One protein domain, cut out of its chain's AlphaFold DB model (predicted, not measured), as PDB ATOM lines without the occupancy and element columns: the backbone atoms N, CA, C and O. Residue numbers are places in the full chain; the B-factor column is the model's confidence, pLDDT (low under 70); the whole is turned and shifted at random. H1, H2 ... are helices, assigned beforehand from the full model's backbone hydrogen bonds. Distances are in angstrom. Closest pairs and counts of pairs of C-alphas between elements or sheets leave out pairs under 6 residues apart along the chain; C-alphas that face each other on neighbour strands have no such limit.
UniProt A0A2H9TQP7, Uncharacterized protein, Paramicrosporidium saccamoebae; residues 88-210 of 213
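AT A GLANCE: This is residues 88 to 210 of the 213 residues of an uncharacterized protein of Paramicrosporidium saccamoebae (UniProt A0A2H9TQP7). One long helix, H3, makes the axis of a rod; the hairpin H1 and H2 packs on its first part, and H4, H5 and H6 cluster at its other end, where H6 crosses it. H3 kinks by 77 degrees near residue 155. The printed part has 123 residues with six named helices, H1 to H6 in order along the chain, which hold 103 of them, and no named strand; its class is all helix, and it is only just loose, close to compact, with a radius of gyration of the C-alphas of 16.8 A and spans of 56 by 28 by 22 A.

IN THESE COORDINATES: H1, residues 88 to 100, begins at C-alpha 88 (-29.037, 49.334, 30.344). H2 is 106 to 119, H3 125 to 161, 49.6 A long, H4 163 to 172 and H5 174 to 184. H6, 191 to 208, ends at C-alpha 208 (-2.761, 29.143, 25.861).

HOW THE PARTS SIT: H3 touches H5, closest C-alphas Ala 150 and Ala 184, 5.3 A. H2 and H4 are apart. Every O i to N i+4 pair is within hydrogen-bond range in H2, H4, H5 and H6; H1 has 7 of 9, H3 31 of 33.

THE WHOLE: The printed part has no cut and no long link; residues 209 to 210 have pLDDT under 70.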
ATOM      1  N   GLN A  88     -28.565  48.665  31.551       90.38
ATOM      2  CA  GLN A  88     -29.037  49.334  30.344       90.38
ATOM      3  C   GLN A  88     -28.275  50.640  30.102       90.38
ATOM      4  O   GLN A  88     -27.760  50.852  29.013       90.38
ATOM      5  N   ASN A  89     -28.085  51.458  31.140       91.12
ATOM      6  CA  ASN A  89     -27.370  52.734  31.022       91.12
ATOM      7  C   ASN A  89     -25.912  52.508  30.593       91.12
ATOM      8  O   ASN A  89     -25.344  53.292  29.829       91.12
ATOM      9  N   LEU A  90     -25.298  51.430  31.095       93.69
ATOM     10  CA  LEU A  90     -23.971  50.997  30.673       93.69
ATOM     11  C   LEU A  90     -23.962  50.522  29.221       93.69
ATOM     12  O   LEU A  90     -23.059  50.920  28.488       93.69
ATOM     13  N   ASP A  91     -24.929  49.702  28.808       94.25
ATOM     14  CA  ASP A  91     -25.054  49.253  27.420       94.25
ATOM     15  C   ASP A  91     -25.202  50.462  26.480       94.25
ATOM     16  O   ASP A  91     -24.388  50.614  25.572       94.25
ATOM     17  N   ASP A  92     -26.117  51.391  26.758       93.88
ATOM     18  CA  ASP A  92     -26.374  52.575  25.925       93.88
ATOM     19  C   ASP A  92     -25.126  53.460  25.755       93.88
ATOM     20  O   ASP A  92     -24.854  53.993  24.677       93.88
ATOM     21  N   ASN A  93     -24.312  53.583  26.809       94.44
ATOM     22  CA  ASN A  93     -23.127  54.441  26.799       94.44
ATOM     23  C   ASN A  93     -21.848  53.752  26.301       94.44
ATOM     24  O   ASN A  93     -20.981  54.412  25.712       94.44
ATOM     25  N   CYS A  94     -21.694  52.452  26.566       96.00
ATOM     26  CA  CYS A  94     -20.459  51.706  26.315       96.00
ATOM     27  C   CYS A  94     -20.511  50.900  25.016       96.00
ATOM     28  O   CYS A  94     -19.484  50.787  24.341       96.00
ATOM     29  N   GLN A  95     -21.676  50.364  24.637       94.81
ATOM     30  CA  GLN A  95     -21.842  49.539  23.437       94.81
ATOM     31  C   GLN A  95     -21.454  50.276  22.144       94.81
ATOM     32  O   GLN A  95     -20.683  49.697  21.381       94.81
ATOM     33  N   PRO A  96     -21.827  51.553  21.912       93.88
ATOM     34  CA  PRO A  96     -21.407  52.263  20.698       93.88
ATOM     35  C   PRO A  96     -19.883  52.379  20.572       93.88
ATOM     36  O   PRO A  96     -19.311  52.242  19.491       93.88
ATOM     37  N   VAL A  97     -19.197  52.596  21.699       95.00
ATOM     38  CA  VAL A  97     -17.731  52.651  21.725       95.00
ATOM     39  C   VAL A  97     -17.148  51.263  21.494       95.00
ATOM     40  O   VAL A  97     -16.240  51.125  20.684       95.00
ATOM     41  N   PHE A  98     -17.694  50.227  22.130       94.75
ATOM     42  CA  PHE A  98     -17.262  48.846  21.919       94.75
ATOM     43  C   PHE A  98     -17.386  48.404  20.457       94.75
ATOM     44  O   PHE A  98     -16.485  47.748  19.937       94.75
ATOM     45  N   ASP A  99     -18.468  48.798  19.786       92.44
ATOM     46  CA  ASP A  99     -18.744  48.382  18.411       92.44
ATOM     47  C   ASP A  99     -17.766  48.995  17.401       92.44
ATOM     48  O   ASP A  99     -17.491  48.406  16.353       92.44
ATOM     49  N   THR A 100     -17.199  50.156  17.740       92.00
ATOM     50  CA  THR A 100     -16.142  50.822  16.962       92.00
ATOM     51  C   THR A 100     -14.738  50.403  17.394       92.00
ATOM     52  O   THR A 100     -13.820  50.348  16.578       92.00
ATOM     53  N   THR A 101     -14.526  50.150  18.682       91.69
ATOM     54  CA  THR A 101     -13.225  49.819  19.263       91.69
ATOM     55  C   THR A 101     -13.435  48.857  20.436       91.69
ATOM     56  O   THR A 101     -13.704  49.291  21.559       91.69
ATOM     57  N   PRO A 102     -13.265  47.540  20.213       89.69
ATOM     58  CA  PRO A 102     -13.444  46.535  21.261       89.69
ATOM     59  C   PRO A 102     -12.465  46.719  22.428       89.69
ATOM     60  O   PRO A 102     -12.752  46.304  23.553       89.69
ATOM     61  N   GLU A 103     -11.318  47.354  22.165       88.88
ATOM     62  CA  GLU A 103     -10.303  47.742  23.144       88.88
ATOM     63  C   GLU A 103     -10.244  49.265  23.311       88.88
ATOM     64  O   GLU A 103      -9.374  49.923  22.740       88.88
ATOM     65  N   PRO A 104     -11.181  49.862  24.065       90.06
ATOM     66  CA  PRO A 104     -11.232  51.307  24.188       90.06
ATOM     67  C   PRO A 104      -9.985  51.845  24.893       90.06
ATOM     68  O   PRO A 104      -9.544  51.341  25.930       90.06
ATOM     69  N   THR A 105      -9.457  52.933  24.352       92.19
ATOM     70  CA  THR A 105      -8.396  53.729  24.969       92.19
ATOM     71  C   THR A 105      -8.896  54.421  26.240       92.19
ATOM     72  O   THR A 105     -10.093  54.660  26.422       92.19
ATOM     73  N   ASN A 106      -7.968  54.851  27.102       91.88
ATOM     74  CA  ASN A 106      -8.309  55.672  28.271       91.88
ATOM     75  C   ASN A 106      -9.067  56.953  27.883       91.88
ATOM     76  O   ASN A 106      -9.949  57.385  28.619       91.88
ATOM     77  N   MET A 107      -8.767  57.535  26.718       93.31
ATOM     78  CA  MET A 107      -9.469  58.714  26.208       93.31
ATOM     79  C   MET A 107     -10.941  58.411  25.889       93.31
ATOM     80  O   MET A 107     -11.818  59.169  26.293       93.31
ATOM     81  N   GLN A 108     -11.226  57.279  25.239       93.50
ATOM     82  CA  GLN A 108     -12.598  56.840  24.957       93.50
ATOM     83  C   GLN A 108     -13.363  56.499  26.244       93.50
ATOM     84  O   GLN A 108     -14.526  56.872  26.382       93.50
ATOM     85  N   ILE A 109     -12.704  55.863  27.219       94.31
ATOM     86  CA  ILE A 109     -13.294  55.624  28.545       94.31
ATOM     87  C   ILE A 109     -13.609  56.955  29.236       94.31
ATOM     88  O   ILE A 109     -14.702  57.119  29.764       94.31
ATOM     89  N   ASN A 110     -12.699  57.931  29.203       93.88
ATOM     90  CA  ASN A 110     -12.933  59.250  29.795       93.88
ATOM     91  C   ASN A 110     -14.083  60.004  29.111       93.88
ATOM     92  O   ASN A 110     -14.826  60.710  29.789       93.88
ATOM     93  N   ALA A 111     -14.265  59.836  27.798       94.50
ATOM     94  CA  ALA A 111     -15.406  60.399  27.081       94.50
ATOM     95  C   ALA A 111     -16.736  59.774  27.536       94.50
ATOM     96  O   ALA A 111     -17.701  60.503  27.750       94.50
ATOM     97  N   ILE A 112     -16.775  58.452  27.749       95.12
ATOM     98  CA  ILE A 112     -17.936  57.774  28.350       95.12
ATOM     99  C   ILE A 112     -18.198  58.321  29.753       95.12
ATOM    100  O   ILE A 112     -19.325  58.687  30.058       95.12
ATOM    101  N   MET A 113     -17.153  58.430  30.577       94.94
ATOM    102  CA  MET A 113     -17.273  58.956  31.936       94.94
ATOM    103  C   MET A 113     -17.867  60.360  31.946       94.94
ATOM    104  O   MET A 113     -18.809  60.588  32.683       94.94
ATOM    105  N   LYS A 114     -17.401  61.260  31.070       93.81
ATOM    106  CA  LYS A 114     -17.933  62.626  30.973       93.81
ATOM    107  C   LYS A 114     -19.430  62.662  30.635       93.81
ATOM    108  O   LYS A 114     -20.121  63.559  31.104       93.81
ATOM    109  N   ARG A 115     -19.926  61.717  29.823       92.56
ATOM    110  CA  ARG A 115     -21.367  61.582  29.544       92.56
ATOM    111  C   ARG A 115     -22.118  61.102  30.783       92.56
ATOM    112  O   ARG A 115     -23.055  61.758  31.215       92.56
ATOM    113  N   LEU A 116     -21.624  60.034  31.408       92.50
ATOM    114  CA  LEU A 116     -22.214  59.479  32.625       92.50
ATOM    115  C   LEU A 116     -22.201  60.461  33.803       92.50
ATOM    116  O   LEU A 116     -23.142  60.461  34.580       92.50
ATOM    117  N   ASP A 117     -21.186  61.316  33.931       91.25
ATOM    118  CA  ASP A 117     -21.156  62.365  34.958       91.25
ATOM    119  C   ASP A 117     -22.269  63.407  34.743       91.25
ATOM    120  O   ASP A 117     -22.755  63.990  35.707       91.25
ATOM    121  N   GLY A 118     -22.658  63.662  33.488       88.00
ATOM    122  CA  GLY A 118     -23.766  64.559  33.157       88.00
ATOM    123  C   GLY A 118     -25.127  63.947  33.485       88.00
ATOM    124  O   GLY A 118     -25.980  64.627  34.047       88.00
ATOM    125  N   ASP A 119     -25.297  62.659  33.184       87.44
ATOM    126  CA  ASP A 119     -26.549  61.930  33.414       87.44
ATOM    127  C   ASP A 119     -26.724  61.514  34.891       87.44
ATOM    128  O   ASP A 119     -27.845  61.422  35.392       87.44
ATOM    129  N   PHE A 120     -25.616  61.277  35.607       87.94
ATOM    130  CA  PHE A 120     -25.574  60.785  36.992       87.94
ATOM    131  C   PHE A 120     -24.618  61.618  37.870       87.94
ATOM    132  O   PHE A 120     -23.661  61.074  38.431       87.94
ATOM    133  N   PRO A 121     -24.873  62.926  38.061       83.56
ATOM    134  CA  PRO A 121     -23.939  63.836  38.738       83.56
ATOM    135  C   PRO A 121     -23.693  63.494  40.213       83.56
ATOM    136  O   PRO A 121     -22.658  63.849  40.772       83.56
ATOM    137  N   ASN A 122     -24.629  62.784  40.846       85.56
ATOM    138  CA  ASN A 122     -24.554  62.408  42.258       85.56
ATOM    139  C   ASN A 122     -23.866  61.053  42.491       85.56
ATOM    140  O   ASN A 122     -23.714  60.632  43.640       85.56
ATOM    141  N   LEU A 123     -23.487  60.334  41.429       85.44
ATOM    142  CA  LEU A 123     -22.890  59.009  41.561       85.44
ATOM    143  C   LEU A 123     -21.373  59.113  41.733       85.44
ATOM    144  O   LEU A 123     -20.704  59.906  41.075       85.44
ATOM    145  N   ASP A 124     -20.806  58.279  42.610       89.88
ATOM    146  CA  ASP A 124     -19.355  58.256  42.810       89.88
ATOM    147  C   ASP A 124     -18.631  57.921  41.495       89.88
ATOM    148  O   ASP A 124     -18.737  56.813  40.949       89.88
ATOM    149  N   ARG A 125     -17.835  58.881  41.017       91.19
ATOM    150  CA  ARG A 125     -17.039  58.773  39.793       91.19
ATOM    151  C   ARG A 125     -16.140  57.541  39.796       91.19
ATOM    152  O   ARG A 125     -15.993  56.882  38.762       91.19
ATOM    153  N   ARG A 126     -15.535  57.194  40.939       91.31
ATOM    154  CA  ARG A 126     -14.642  56.029  41.036       91.31
ATOM    155  C   ARG A 126     -15.422  54.730  40.842       91.31
ATOM    156  O   ARG A 126     -14.970  53.831  40.118       91.31
ATOM    157  N   ARG A 127     -16.612  54.641  41.440       90.81
ATOM    158  CA  ARG A 127     -17.545  53.527  41.248       90.81
ATOM    159  C   ARG A 127     -18.013  53.418  39.795       90.81
ATOM    160  O   ARG A 127     -17.912  52.325  39.235       90.81
ATOM    161  N   MET A 128     -18.431  54.520  39.164       92.69
ATOM    162  CA  MET A 128     -18.814  54.545  37.740       92.69
ATOM    163  C   MET A 128     -17.691  54.023  36.844       92.69
ATOM    164  O   MET A 128     -17.891  53.103  36.051       92.69
ATOM    165  N   GLN A 129     -16.474  54.540  37.022       93.81
ATOM    166  CA  GLN A 129     -15.328  54.137  36.209       93.81
ATOM    167  C   GLN A 129     -15.019  52.643  36.353       93.81
ATOM    168  O   GLN A 129     -14.683  51.971  35.373       93.81
ATOM    169  N   SER A 130     -15.154  52.106  37.565       93.56
ATOM    170  CA  SER A 130     -14.976  50.678  37.827       93.56
ATOM    171  C   SER A 130     -16.044  49.841  37.117       93.56
ATOM    172  O   SER A 130     -15.722  48.806  36.530       93.56
ATOM    173  N   GLN A 131     -17.299  50.299  37.108       94.00
ATOM    174  CA  GLN A 131     -18.391  49.629  36.402       94.00
ATOM    175  C   GLN A 131     -18.196  49.645  34.883       94.00
ATOM    176  O   GLN A 131     -18.307  48.588  34.264       94.00
ATOM    177  N   VAL A 132     -17.802  50.780  34.296       95.56
ATOM    178  CA  VAL A 132     -17.488  50.894  32.859       95.56
ATOM    179  C   VAL A 132     -16.360  49.933  32.471       95.56
ATOM    180  O   VAL A 132     -16.507  49.126  31.550       95.56
ATOM    181  N   LYS A 133     -15.242  49.929  33.211       94.69
ATOM    182  CA  LYS A 133     -14.120  49.004  32.953       94.69
ATOM    183  C   LYS A 133     -14.548  47.538  33.055       94.69
ATOM    184  O   LYS A 133     -14.190  46.721  32.202       94.69
ATOM    185  N   LYS A 134     -15.333  47.200  34.085       94.81
ATOM    186  CA  LYS A 134     -15.875  45.848  34.290       94.81
ATOM    187  C   LYS A 134     -16.801  45.439  33.146       94.81
ATOM    188  O   LYS A 134     -16.730  44.292  32.704       94.81
ATOM    189  N   TRP A 135     -17.625  46.360  32.653       96.00
ATOM    190  CA  TRP A 135     -18.512  46.134  31.517       96.00
ATOM    191  C   TRP A 135     -17.711  45.771  30.260       96.00
ATOM    192  O   TRP A 135     -17.925  44.696  29.698       96.00
ATOM    193  N   PHE A 136     -16.701  46.571  29.892       96.25
ATOM    194  CA  PHE A 136     -15.859  46.296  28.716       96.25
ATOM    195  C   PHE A 136     -15.122  44.964  28.822       96.25
ATOM    196  O   PHE A 136     -15.056  44.205  27.854       96.25
ATOM    197  N   ARG A 137     -14.587  44.643  30.006       95.50
ATOM    198  CA  ARG A 137     -13.947  43.347  30.253       95.50
ATOM    199  C   ARG A 137     -14.916  42.192  29.990       95.50
ATOM    200  O   ARG A 137     -14.618  41.344  29.150       95.50
ATOM    201  N   LYS A 138     -16.088  42.201  30.634       95.69
ATOM    202  CA  LYS A 138     -17.109  41.155  30.466       95.69
ATOM    203  C   LYS A 138     -17.582  41.042  29.017       95.69
ATOM    204  O   LYS A 138     -17.767  39.936  28.510       95.69
ATOM    205  N   ARG A 139     -17.767  42.174  28.332       95.62
ATOM    206  CA  ARG A 139     -18.200  42.200  26.931       95.62
ATOM    207  C   ARG A 139     -17.143  41.592  26.007       95.62
ATOM    208  O   ARG A 139     -17.482  40.725  25.205       95.62
ATOM    209  N   ARG A 140     -15.864  41.952  26.176       95.25
ATOM    210  CA  ARG A 140     -14.739  41.354  25.434       95.25
ATOM    211  C   ARG A 140     -14.605  39.855  25.666       95.25
ATOM    212  O   ARG A 140     -14.298  39.137  24.721       95.25
ATOM    213  N   GLU A 141     -14.796  39.390  26.897       95.38
ATOM    214  CA  GLU A 141     -14.755  37.961  27.230       95.38
ATOM    215  C   GLU A 141     -15.893  37.211  26.525       95.38
ATOM    216  O   GLU A 141     -15.641  36.232  25.827       95.38
ATOM    217  N   ARG A 142     -17.128  37.725  26.600       95.62
ATOM    218  CA  ARG A 142     -18.295  37.136  25.923       95.62
ATOM    219  C   ARG A 142     -18.118  37.070  24.405       95.62
ATOM    220  O   ARG A 142     -18.348  36.028  23.796       95.62
ATOM    221  N   VAL A 143     -17.732  38.184  23.784       95.62
ATOM    222  CA  VAL A 143     -17.550  38.260  22.327       95.62
ATOM    223  C   VAL A 143     -16.338  37.438  21.890       95.62
ATOM    224  O   VAL A 143     -16.431  36.689  20.924       95.62
ATOM    225  N   GLY A 144     -15.234  37.494  22.639       95.94
ATOM    226  CA  GLY A 144     -14.055  36.665  22.399       95.94
ATOM    227  C   GLY A 144     -14.360  35.168  22.477       95.94
ATOM    228  O   GLY A 144     -13.885  34.416  21.634       95.94
ATOM    229  N   GLY A 145     -15.212  34.742  23.414       96.25
ATOM    230  CA  GLY A 145     -15.702  33.364  23.481       96.25
ATOM    231  C   GLY A 145     -16.420  32.937  22.199       96.25
ATOM    232  O   GLY A 145     -16.102  31.889  21.646       96.25
ATOM    233  N   ARG A 146     -17.308  33.784  21.658       96.94
ATOM    234  CA  ARG A 146     -18.002  33.518  20.381       96.94
ATOM    235  C   ARG A 146     -17.031  33.397  19.204       96.94
ATOM    236  O   ARG A 146     -17.213  32.514  18.370       96.94
ATOM    237  N   ILE A 147     -16.001  34.249  19.153       96.75
ATOM    238  CA  ILE A 147     -14.931  34.171  18.142       96.75
ATOM    239  C   ILE A 147     -14.221  32.823  18.234       96.75
ATOM    240  O   ILE A 147     -14.079  32.146  17.221       96.75
ATOM    241  N   ILE A 148     -13.817  32.413  19.437       96.44
ATOM    242  CA  ILE A 148     -13.106  31.148  19.653       96.44
ATOM    243  C   ILE A 148     -13.989  29.962  19.256       96.44
ATOM    244  O   ILE A 148     -13.529  29.085  18.534       96.44
ATOM    245  N   THR A 149     -15.266  29.949  19.644       96.56
ATOM    246  CA  THR A 149     -16.203  28.889  19.244       96.56
ATOM    247  C   THR A 149     -16.361  28.807  17.724       96.56
ATOM    248  O   THR A 149     -16.324  27.714  17.159       96.56
ATOM    249  N   ALA A 150     -16.509  29.947  17.042       96.94
ATOM    250  CA  ALA A 150     -16.605  29.981  15.584       96.94
ATOM    251  C   ALA A 150     -15.303  29.516  14.914       96.94
ATOM    252  O   ALA A 150     -15.353  28.727  13.973       96.94
ATOM    253  N   PHE A 151     -14.151  29.946  15.434       96.44
ATOM    254  CA  PHE A 151     -12.830  29.512  14.995       96.44
ATOM    255  C   PHE A 151     -12.661  27.994  15.123       96.44
ATOM    256  O   PHE A 151     -12.340  27.339  14.137       96.44
ATOM    257  N   SER A 152     -12.938  27.416  16.295       94.94
ATOM    258  CA  SER A 152     -12.805  25.973  16.517       94.94
ATOM    259  C   SER A 152     -13.697  25.155  15.584       94.94
ATOM    260  O   SER A 152     -13.294  24.080  15.154       94.94
ATOM    261  N   ARG A 153     -14.884  25.665  15.233       95.44
ATOM    262  CA  ARG A 153     -15.793  25.004  14.287       95.44
ATOM    263  C   ARG A 153     -15.288  25.049  12.842       95.44
ATOM    264  O   ARG A 153     -15.482  24.082  12.120       95.44
ATOM    265  N   LEU A 154     -14.725  26.177  12.410       94.44
ATOM    266  CA  LEU A 154     -14.353  26.401  11.007       94.44
ATOM    267  C   LEU A 154     -12.935  25.918  10.681       94.44
ATOM    268  O   LEU A 154     -12.723  25.337   9.627       94.44
ATOM    269  N   TYR A 155     -11.989  26.147  11.591       94.25
ATOM    270  CA  TYR A 155     -10.549  25.994  11.358       94.25
ATOM    271  C   TYR A 155      -9.855  25.163  12.448       94.25
ATOM    272  O   TYR A 155      -8.628  25.110  12.512       94.25
ATOM    273  N   GLY A 156     -10.621  24.524  13.340       90.44
ATOM    274  CA  GLY A 156     -10.079  23.820  14.502       90.44
ATOM    275  C   GLY A 156      -9.067  22.732  14.141       90.44
ATOM    276  O   GLY A 156      -7.997  22.691  14.735       90.44
ATOM    277  N   GLU A 157      -9.364  21.882  13.160       90.06
ATOM    278  CA  GLU A 157      -8.476  20.773  12.766       90.06
ATOM    279  C   GLU A 157      -7.231  21.240  11.998       90.06
ATOM    280  O   GLU A 157      -6.123  20.738  12.218       90.06
ATOM    281  N   GLU A 158      -7.383  22.255  11.152       89.12
ATOM    282  CA  GLU A 158      -6.286  22.858  10.397       89.12
ATOM    283  C   GLU A 158      -5.280  23.549  11.327       89.12
ATOM    284  O   GLU A 158      -4.076  23.286  11.271       89.12
ATOM    285  N   ALA A 159      -5.775  24.351  12.272       89.19
ATOM    286  CA  ALA A 159      -4.934  25.051  13.233       89.19
ATOM    287  C   ALA A 159      -4.229  24.112  14.227       89.19
ATOM    288  O   ALA A 159      -3.173  24.466  14.756       89.19
ATOM    289  N   LYS A 160      -4.784  22.920  14.486       87.62
ATOM    290  CA  LYS A 160      -4.113  21.861  15.258       87.62
ATOM    291  C   LYS A 160      -2.972  21.235  14.474       87.62
ATOM    292  O   LYS A 160      -1.867  21.104  14.992       87.62
ATOM    293  N   SER A 161      -3.246  20.877  13.224       87.62
ATOM    294  CA  SER A 161      -2.313  20.137  12.374       87.62
ATOM    295  C   SER A 161      -1.136  21.002  11.919       87.62
ATOM    296  O   SER A 161      -0.006  20.525  11.852       87.62
ATOM    297  N   GLN A 162      -1.379  22.284  11.624       91.62
ATOM    298  CA  GLN A 162      -0.383  23.192  11.047       91.62
ATOM    299  C   GLN A 162      -0.393  24.576  11.704       91.62
ATOM    300  O   GLN A 162      -0.427  25.612  11.040       91.62
ATOM    301  N   LYS A 163      -0.308  24.609  13.036       90.12
ATOM    302  CA  LYS A 163      -0.405  25.839  13.839       90.12
ATOM    303  C   LYS A 163       0.412  27.026  13.314       90.12
ATOM    304  O   LYS A 163      -0.105  28.136  13.265       90.12
ATOM    305  N   GLN A 164       1.686  26.826  12.971       90.81
ATOM    306  CA  GLN A 164       2.559  27.930  12.544       90.81
ATOM    307  C   GLN A 164       2.206  28.455  11.149       90.81
ATOM    308  O   GLN A 164       2.234  29.664  10.936       90.81
ATOM    309  N   ALA A 165       1.839  27.566  10.222       92.12
ATOM    310  CA  ALA A 165       1.388  27.964   8.891       92.12
ATOM    311  C   ALA A 165       0.065  28.734   8.985       92.12
ATOM    312  O   ALA A 165      -0.039  29.832   8.445       92.12
ATOM    313  N   PHE A 166      -0.879  28.228   9.785       93.25
ATOM    314  CA  PHE A 166      -2.159  28.887  10.022       93.25
ATOM    315  C   PHE A 166      -1.999  30.266  10.676       93.25
ATOM    316  O   PHE A 166      -2.667  31.217  10.293       93.25
ATOM    317  N   LEU A 167      -1.101  30.411  11.660       92.69
ATOM    318  CA  LEU A 167      -0.839  31.711  12.290       92.69
ATOM    319  C   LEU A 167      -0.303  32.743  11.295       92.69
ATOM    320  O   LEU A 167      -0.677  33.910  11.385       92.69
ATOM    321  N   LYS A 168       0.546  32.315  10.356       93.12
ATOM    322  CA  LYS A 168       1.035  33.180   9.285       93.12
ATOM    323  C   LYS A 168      -0.100  33.567   8.335       93.12
ATOM    324  O   LYS A 168      -0.274  34.742   8.038       93.12
ATOM    325  N   GLU A 169      -0.917  32.602   7.928       92.56
ATOM    326  CA  GLU A 169      -2.063  32.855   7.054       92.56
ATOM    327  C   GLU A 169      -3.101  33.786   7.697       92.56
ATOM    328  O   GLU A 169      -3.634  34.674   7.040       92.56
ATOM    329  N   LEU A 170      -3.341  33.644   9.002       93.19
ATOM    330  CA  LEU A 170      -4.215  34.522   9.781       93.19
ATOM    331  C   LEU A 170      -3.728  35.984   9.781       93.19
ATOM    332  O   LEU A 170      -4.543  36.912   9.837       93.19
ATOM    333  N   ASP A 171      -2.412  36.196   9.739       92.12
ATOM    334  CA  ASP A 171      -1.804  37.524   9.649       92.12
ATOM    335  C   ASP A 171      -1.857  38.085   8.224       92.12
ATOM    336  O   ASP A 171      -2.172  39.262   8.048       92.12
ATOM    337  N   ASP A 172      -1.643  37.232   7.221       90.69
ATOM    338  CA  ASP A 172      -1.601  37.617   5.806       90.69
ATOM    339  C   ASP A 172      -3.007  37.804   5.189       90.69
ATOM    340  O   ASP A 172      -3.174  38.571   4.242       90.69
ATOM    341  N   SER A 173      -4.035  37.132   5.723       90.62
ATOM    342  CA  SER A 173      -5.382  37.072   5.141       90.62
ATOM    343  C   SER A 173      -6.465  37.589   6.088       90.62
ATOM    344  O   SER A 173      -6.756  37.007   7.134       90.62
ATOM    345  N   GLU A 174      -7.147  38.664   5.691       93.31
ATOM    346  CA  GLU A 174      -8.309  39.188   6.429       93.31
ATOM    347  C   GLU A 174      -9.556  38.302   6.268       93.31
ATOM    348  O   GLU A 174     -10.433  38.288   7.134       93.31
ATOM    349  N   THR A 175      -9.617  37.502   5.198       93.25
ATOM    350  CA  THR A 175     -10.794  36.680   4.867       93.25
ATOM    351  C   THR A 175     -11.075  35.601   5.912       93.25
ATOM    352  O   THR A 175     -12.238  35.318   6.209       93.25
ATOM    353  N   ILE A 176     -10.031  35.048   6.538       93.69
ATOM    354  CA  ILE A 176     -10.163  34.097   7.650       93.69
ATOM    355  C   ILE A 176     -10.893  34.763   8.817       93.69
ATOM    356  O   ILE A 176     -11.882  34.234   9.331       93.69
ATOM    357  N   CYS A 177     -10.439  35.952   9.218       94.00
ATOM    358  CA  CYS A 177     -11.059  36.703  10.302       94.00
ATOM    359  C   CYS A 177     -12.503  37.088   9.967       94.00
ATOM    360  O   CYS A 177     -13.376  36.926  10.817       94.00
ATOM    361  N   ASP A 178     -12.791  37.526   8.740       94.44
ATOM    362  CA  ASP A 178     -14.159  37.838   8.316       94.44
ATOM    363  C   ASP A 178     -15.087  36.614   8.371       94.44
ATOM    364  O   ASP A 178     -16.211  36.719   8.872       94.44
ATOM    365  N   ASN A 179     -14.622  35.436   7.944       94.94
ATOM    366  CA  ASN A 179     -15.393  34.193   8.035       94.94
ATOM    367  C   ASN A 179     -15.705  33.820   9.489       94.94
ATOM    368  O   ASN A 179     -16.837  33.445   9.809       94.94
ATOM    369  N   ILE A 180     -14.727  33.968  10.384       94.94
ATOM    370  CA  ILE A 180     -14.899  33.699  11.816       94.94
ATOM    371  C   ILE A 180     -15.863  34.710  12.440       94.94
ATOM    372  O   ILE A 180     -16.774  34.316  13.166       94.94
ATOM    373  N   ILE A 181     -15.715  36.001  12.135       94.00
ATOM    374  CA  ILE A 181     -16.585  37.077  12.633       94.00
ATOM    375  C   ILE A 181     -18.029  36.863  12.167       94.00
ATOM    376  O   ILE A 181     -18.956  36.943  12.980       94.00
ATOM    377  N   LYS A 182     -18.226  36.524  10.886       94.38
ATOM    378  CA  LYS A 182     -19.538  36.183  10.322       94.38
ATOM    379  C   LYS A 182     -20.119  34.943  10.997       94.38
ATOM    380  O   LYS A 182     -21.270  34.961  11.426       94.38
ATOM    381  N   GLY A 183     -19.314  33.894  11.165       91.94
ATOM    382  CA  GLY A 183     -19.703  32.669  11.863       91.94
ATOM    383  C   GLY A 183     -20.033  32.879  13.343       91.94
ATOM    384  O   GLY A 183     -20.847  32.137  13.891       91.94
ATOM    385  N   ALA A 184     -19.431  33.890  13.972       92.88
ATOM    386  CA  ALA A 184     -19.678  34.284  15.351       92.88
ATOM    387  C   ALA A 184     -20.888  35.217  15.504       92.88
ATOM    388  O   ALA A 184     -21.361  35.361  16.629       92.88
ATOM    389  N   GLY A 185     -21.398  35.834  14.430       91.00
ATOM    390  CA  GLY A 185     -22.529  36.773  14.452       91.00
ATOM    391  C   GLY A 185     -22.222  38.072  15.202       91.00
ATOM    392  O   GLY A 185     -23.011  38.494  16.055       91.00
ATOM    393  N   ILE A 186     -21.035  38.642  14.977       88.38
ATOM    394  CA  ILE A 186     -20.564  39.858  15.650       88.38
ATOM    395  C   ILE A 186     -20.692  41.053  14.706       88.38
ATOM    396  O   ILE A 186     -20.180  41.022  13.590       88.38
ATOM    397  N   ASN A 187     -21.319  42.122  15.194       86.81
ATOM    398  CA  ASN A 187     -21.599  43.327  14.420       86.81
ATOM    399  C   ASN A 187     -20.694  44.473  14.884       86.81
ATOM    400  O   ASN A 187     -21.099  45.311  15.681       86.81
ATOM    401  N   PHE A 188     -19.455  44.484  14.403       89.25
ATOM    402  CA  PHE A 188     -18.548  45.613  14.592       89.25
ATOM    403  C   PHE A 188     -18.649  46.583  13.418       89.25
ATOM    404  O   PHE A 188     -18.755  46.161  12.267       89.25
ATOM    405  N   THR A 189     -18.582  47.880  13.705       89.94
ATOM    406  CA  THR A 189     -18.692  48.941  12.694       89.94
ATOM    407  C   THR A 189     -17.343  49.277  12.063       89.94
ATOM    408  O   THR A 189     -17.276  49.581  10.874       89.94
ATOM    409  N   ASN A 190     -16.249  49.179  12.822       90.75
ATOM    410  CA  ASN A 190     -14.897  49.429  12.327       90.75
ATOM    411  C   ASN A 190     -14.240  48.130  11.839       90.75
ATOM    412  O   ASN A 190     -13.956  47.238  12.643       90.75
ATOM    413  N   HIS A 191     -13.959  48.050  10.532       88.69
ATOM    414  CA  HIS A 191     -13.373  46.865   9.905       88.69
ATOM    415  C   HIS A 191     -11.966  46.530  10.442       88.69
ATOM    416  O   HIS A 191     -11.702  45.390  10.809       88.69
ATOM    417  N   GLY A 192     -11.072  47.512  10.571       90.00
ATOM    418  CA  GLY A 192      -9.715  47.254  11.063       90.00
ATOM    419  C   GLY A 192      -9.707  46.761  12.514       90.00
ATOM    420  O   GLY A 192      -9.064  45.764  12.844       90.00
ATOM    421  N   ALA A 193     -10.495  47.409  13.379       89.50
ATOM    422  CA  ALA A 193     -10.562  47.050  14.795       89.50
ATOM    423  C   ALA A 193     -11.144  45.643  15.022       89.50
ATOM    424  O   ALA A 193     -10.671  44.922  15.904       89.50
ATOM    425  N   LYS A 194     -12.138  45.221  14.223       91.62
ATOM    426  CA  LYS A 194     -12.712  43.870  14.343       91.62
ATOM    427  C   LYS A 194     -11.743  42.772  13.920       91.62
ATOM    428  O   LYS A 194     -11.688  41.743  14.593       91.62
ATOM    429  N   ILE A 195     -10.990  42.986  12.839       93.94
ATOM    430  CA  ILE A 195     -10.020  42.011  12.333       93.94
ATOM    431  C   ILE A 195      -8.909  41.854  13.362       93.94
ATOM    432  O   ILE A 195      -8.626  40.736  13.787       93.94
ATOM    433  N   GLN A 196      -8.369  42.971  13.857       94.44
ATOM    434  CA  GLN A 196      -7.331  42.952  14.882       94.44
ATOM    435  C   GLN A 196      -7.799  42.236  16.155       94.44
ATOM    436  O   GLN A 196      -7.142  41.309  16.623       94.44
ATOM    437  N   PHE A 197      -8.988  42.576  16.661       95.00
ATOM    438  CA  PHE A 197      -9.557  41.912  17.833       95.00
ATOM    439  C   PHE A 197      -9.740  40.401  17.620       95.00
ATOM    440  O   PHE A 197      -9.466  39.606  18.521       95.00
ATOM    441  N   CYS A 198     -10.184  39.983  16.431       95.56
ATOM    442  CA  CYS A 198     -10.312  38.572  16.076       95.56
ATOM    443  C   CYS A 198      -8.954  37.857  16.086       95.56
ATOM    444  O   CYS A 198      -8.821  36.826  16.755       95.56
ATOM    445  N   ARG A 199      -7.940  38.434  15.426       95.75
ATOM    446  CA  ARG A 199      -6.565  37.911  15.406       95.75
ATOM    447  C   ARG A 199      -6.023  37.727  16.815       95.75
ATOM    448  O   ARG A 199      -5.576  36.633  17.156       95.75
ATOM    449  N   ASP A 200      -6.130  38.751  17.655       95.38
ATOM    450  CA  ASP A 200      -5.601  38.722  19.019       95.38
ATOM    451  C   ASP A 200      -6.261  37.627  19.865       95.38
ATOM    452  O   ASP A 200      -5.582  36.907  20.602       95.38
ATOM    453  N   LYS A 201      -7.578  37.424  19.717       95.25
ATOM    454  CA  LYS A 201      -8.295  36.347  20.419       95.25
ATOM    455  C   LYS A 201      -7.863  34.957  19.969       95.25
ATOM    456  O   LYS A 201      -7.670  34.090  20.825       95.25
ATOM    457  N   ILE A 202      -7.681  34.743  18.670       95.00
ATOM    458  CA  ILE A 202      -7.248  33.447  18.132       95.00
ATOM    459  C   ILE A 202      -5.797  33.165  18.527       95.00
ATOM    460  O   ILE A 202      -5.504  32.087  19.046       95.00
ATOM    461  N   LYS A 203      -4.897  34.143  18.372       94.19
ATOM    462  CA  LYS A 203      -3.490  34.032  18.787       94.19
ATOM    463  C   LYS A 203      -3.374  33.694  20.268       94.19
ATOM    464  O   LYS A 203      -2.664  32.754  20.630       94.19
ATOM    465  N   LEU A 204      -4.117  34.403  21.122       93.12
ATOM    466  CA  LEU A 204      -4.147  34.132  22.555       93.12
ATOM    467  C   LEU A 204      -4.634  32.705  22.838       93.12
ATOM    468  O   LEU A 204      -3.964  31.973  23.567       93.12
ATOM    469  N   HIS A 205      -5.737  32.279  22.218       92.38
ATOM    470  CA  HIS A 205      -6.280  30.929  22.378       92.38
ATOM    471  C   HIS A 205      -5.277  29.838  21.966       92.38
ATOM    472  O   HIS A 205      -5.023  28.896  22.721       92.38
ATOM    473  N   LEU A 206      -4.636  29.995  20.807       90.31
ATOM    474  CA  LEU A 206      -3.626  29.060  20.313       90.31
ATOM    475  C   LEU A 206      -2.361  29.056  21.182       90.31
ATOM    476  O   LEU A 206      -1.707  28.018  21.309       90.31
ATOM    477  N   SER A 207      -1.996  30.184  21.794       87.44
ATOM    478  CA  SER A 207      -0.851  30.270  22.710       87.44
ATOM    479  C   SER A 207      -1.117  29.611  24.070       87.44
ATOM    480  O   SER A 207      -0.211  28.989  24.627       87.44
ATOM    481  N   ALA A 208      -2.354  29.697  24.572       83.44
ATOM    482  CA  ALA A 208      -2.761  29.143  25.861       83.44
ATOM    483  C   ALA A 208      -2.844  27.607  25.839       83.44
ATOM    484  O   ALA A 208      -2.490  26.955  26.819       83.44
ATOM    485  N   ASN A 209      -3.216  27.013  24.701       69.94
ATOM    486  CA  ASN A 209      -3.355  25.560  24.539       69.94
ATOM    487  C   ASN A 209      -2.026  24.784  24.405       69.94
ATOM    488  O   ASN A 209      -2.003  23.685  23.860       69.94
ATOM    489  N   LYS A 210      -0.910  25.290  24.948       56.75
ATOM    490  CA  LYS A 210       0.397  24.596  24.949       56.75
ATOM    491  C   LYS A 210       0.423  23.243  25.689       56.75
ATOM    492  O   LYS A 210       1.455  22.589  25.664       56.75
TER     493      LYS A 210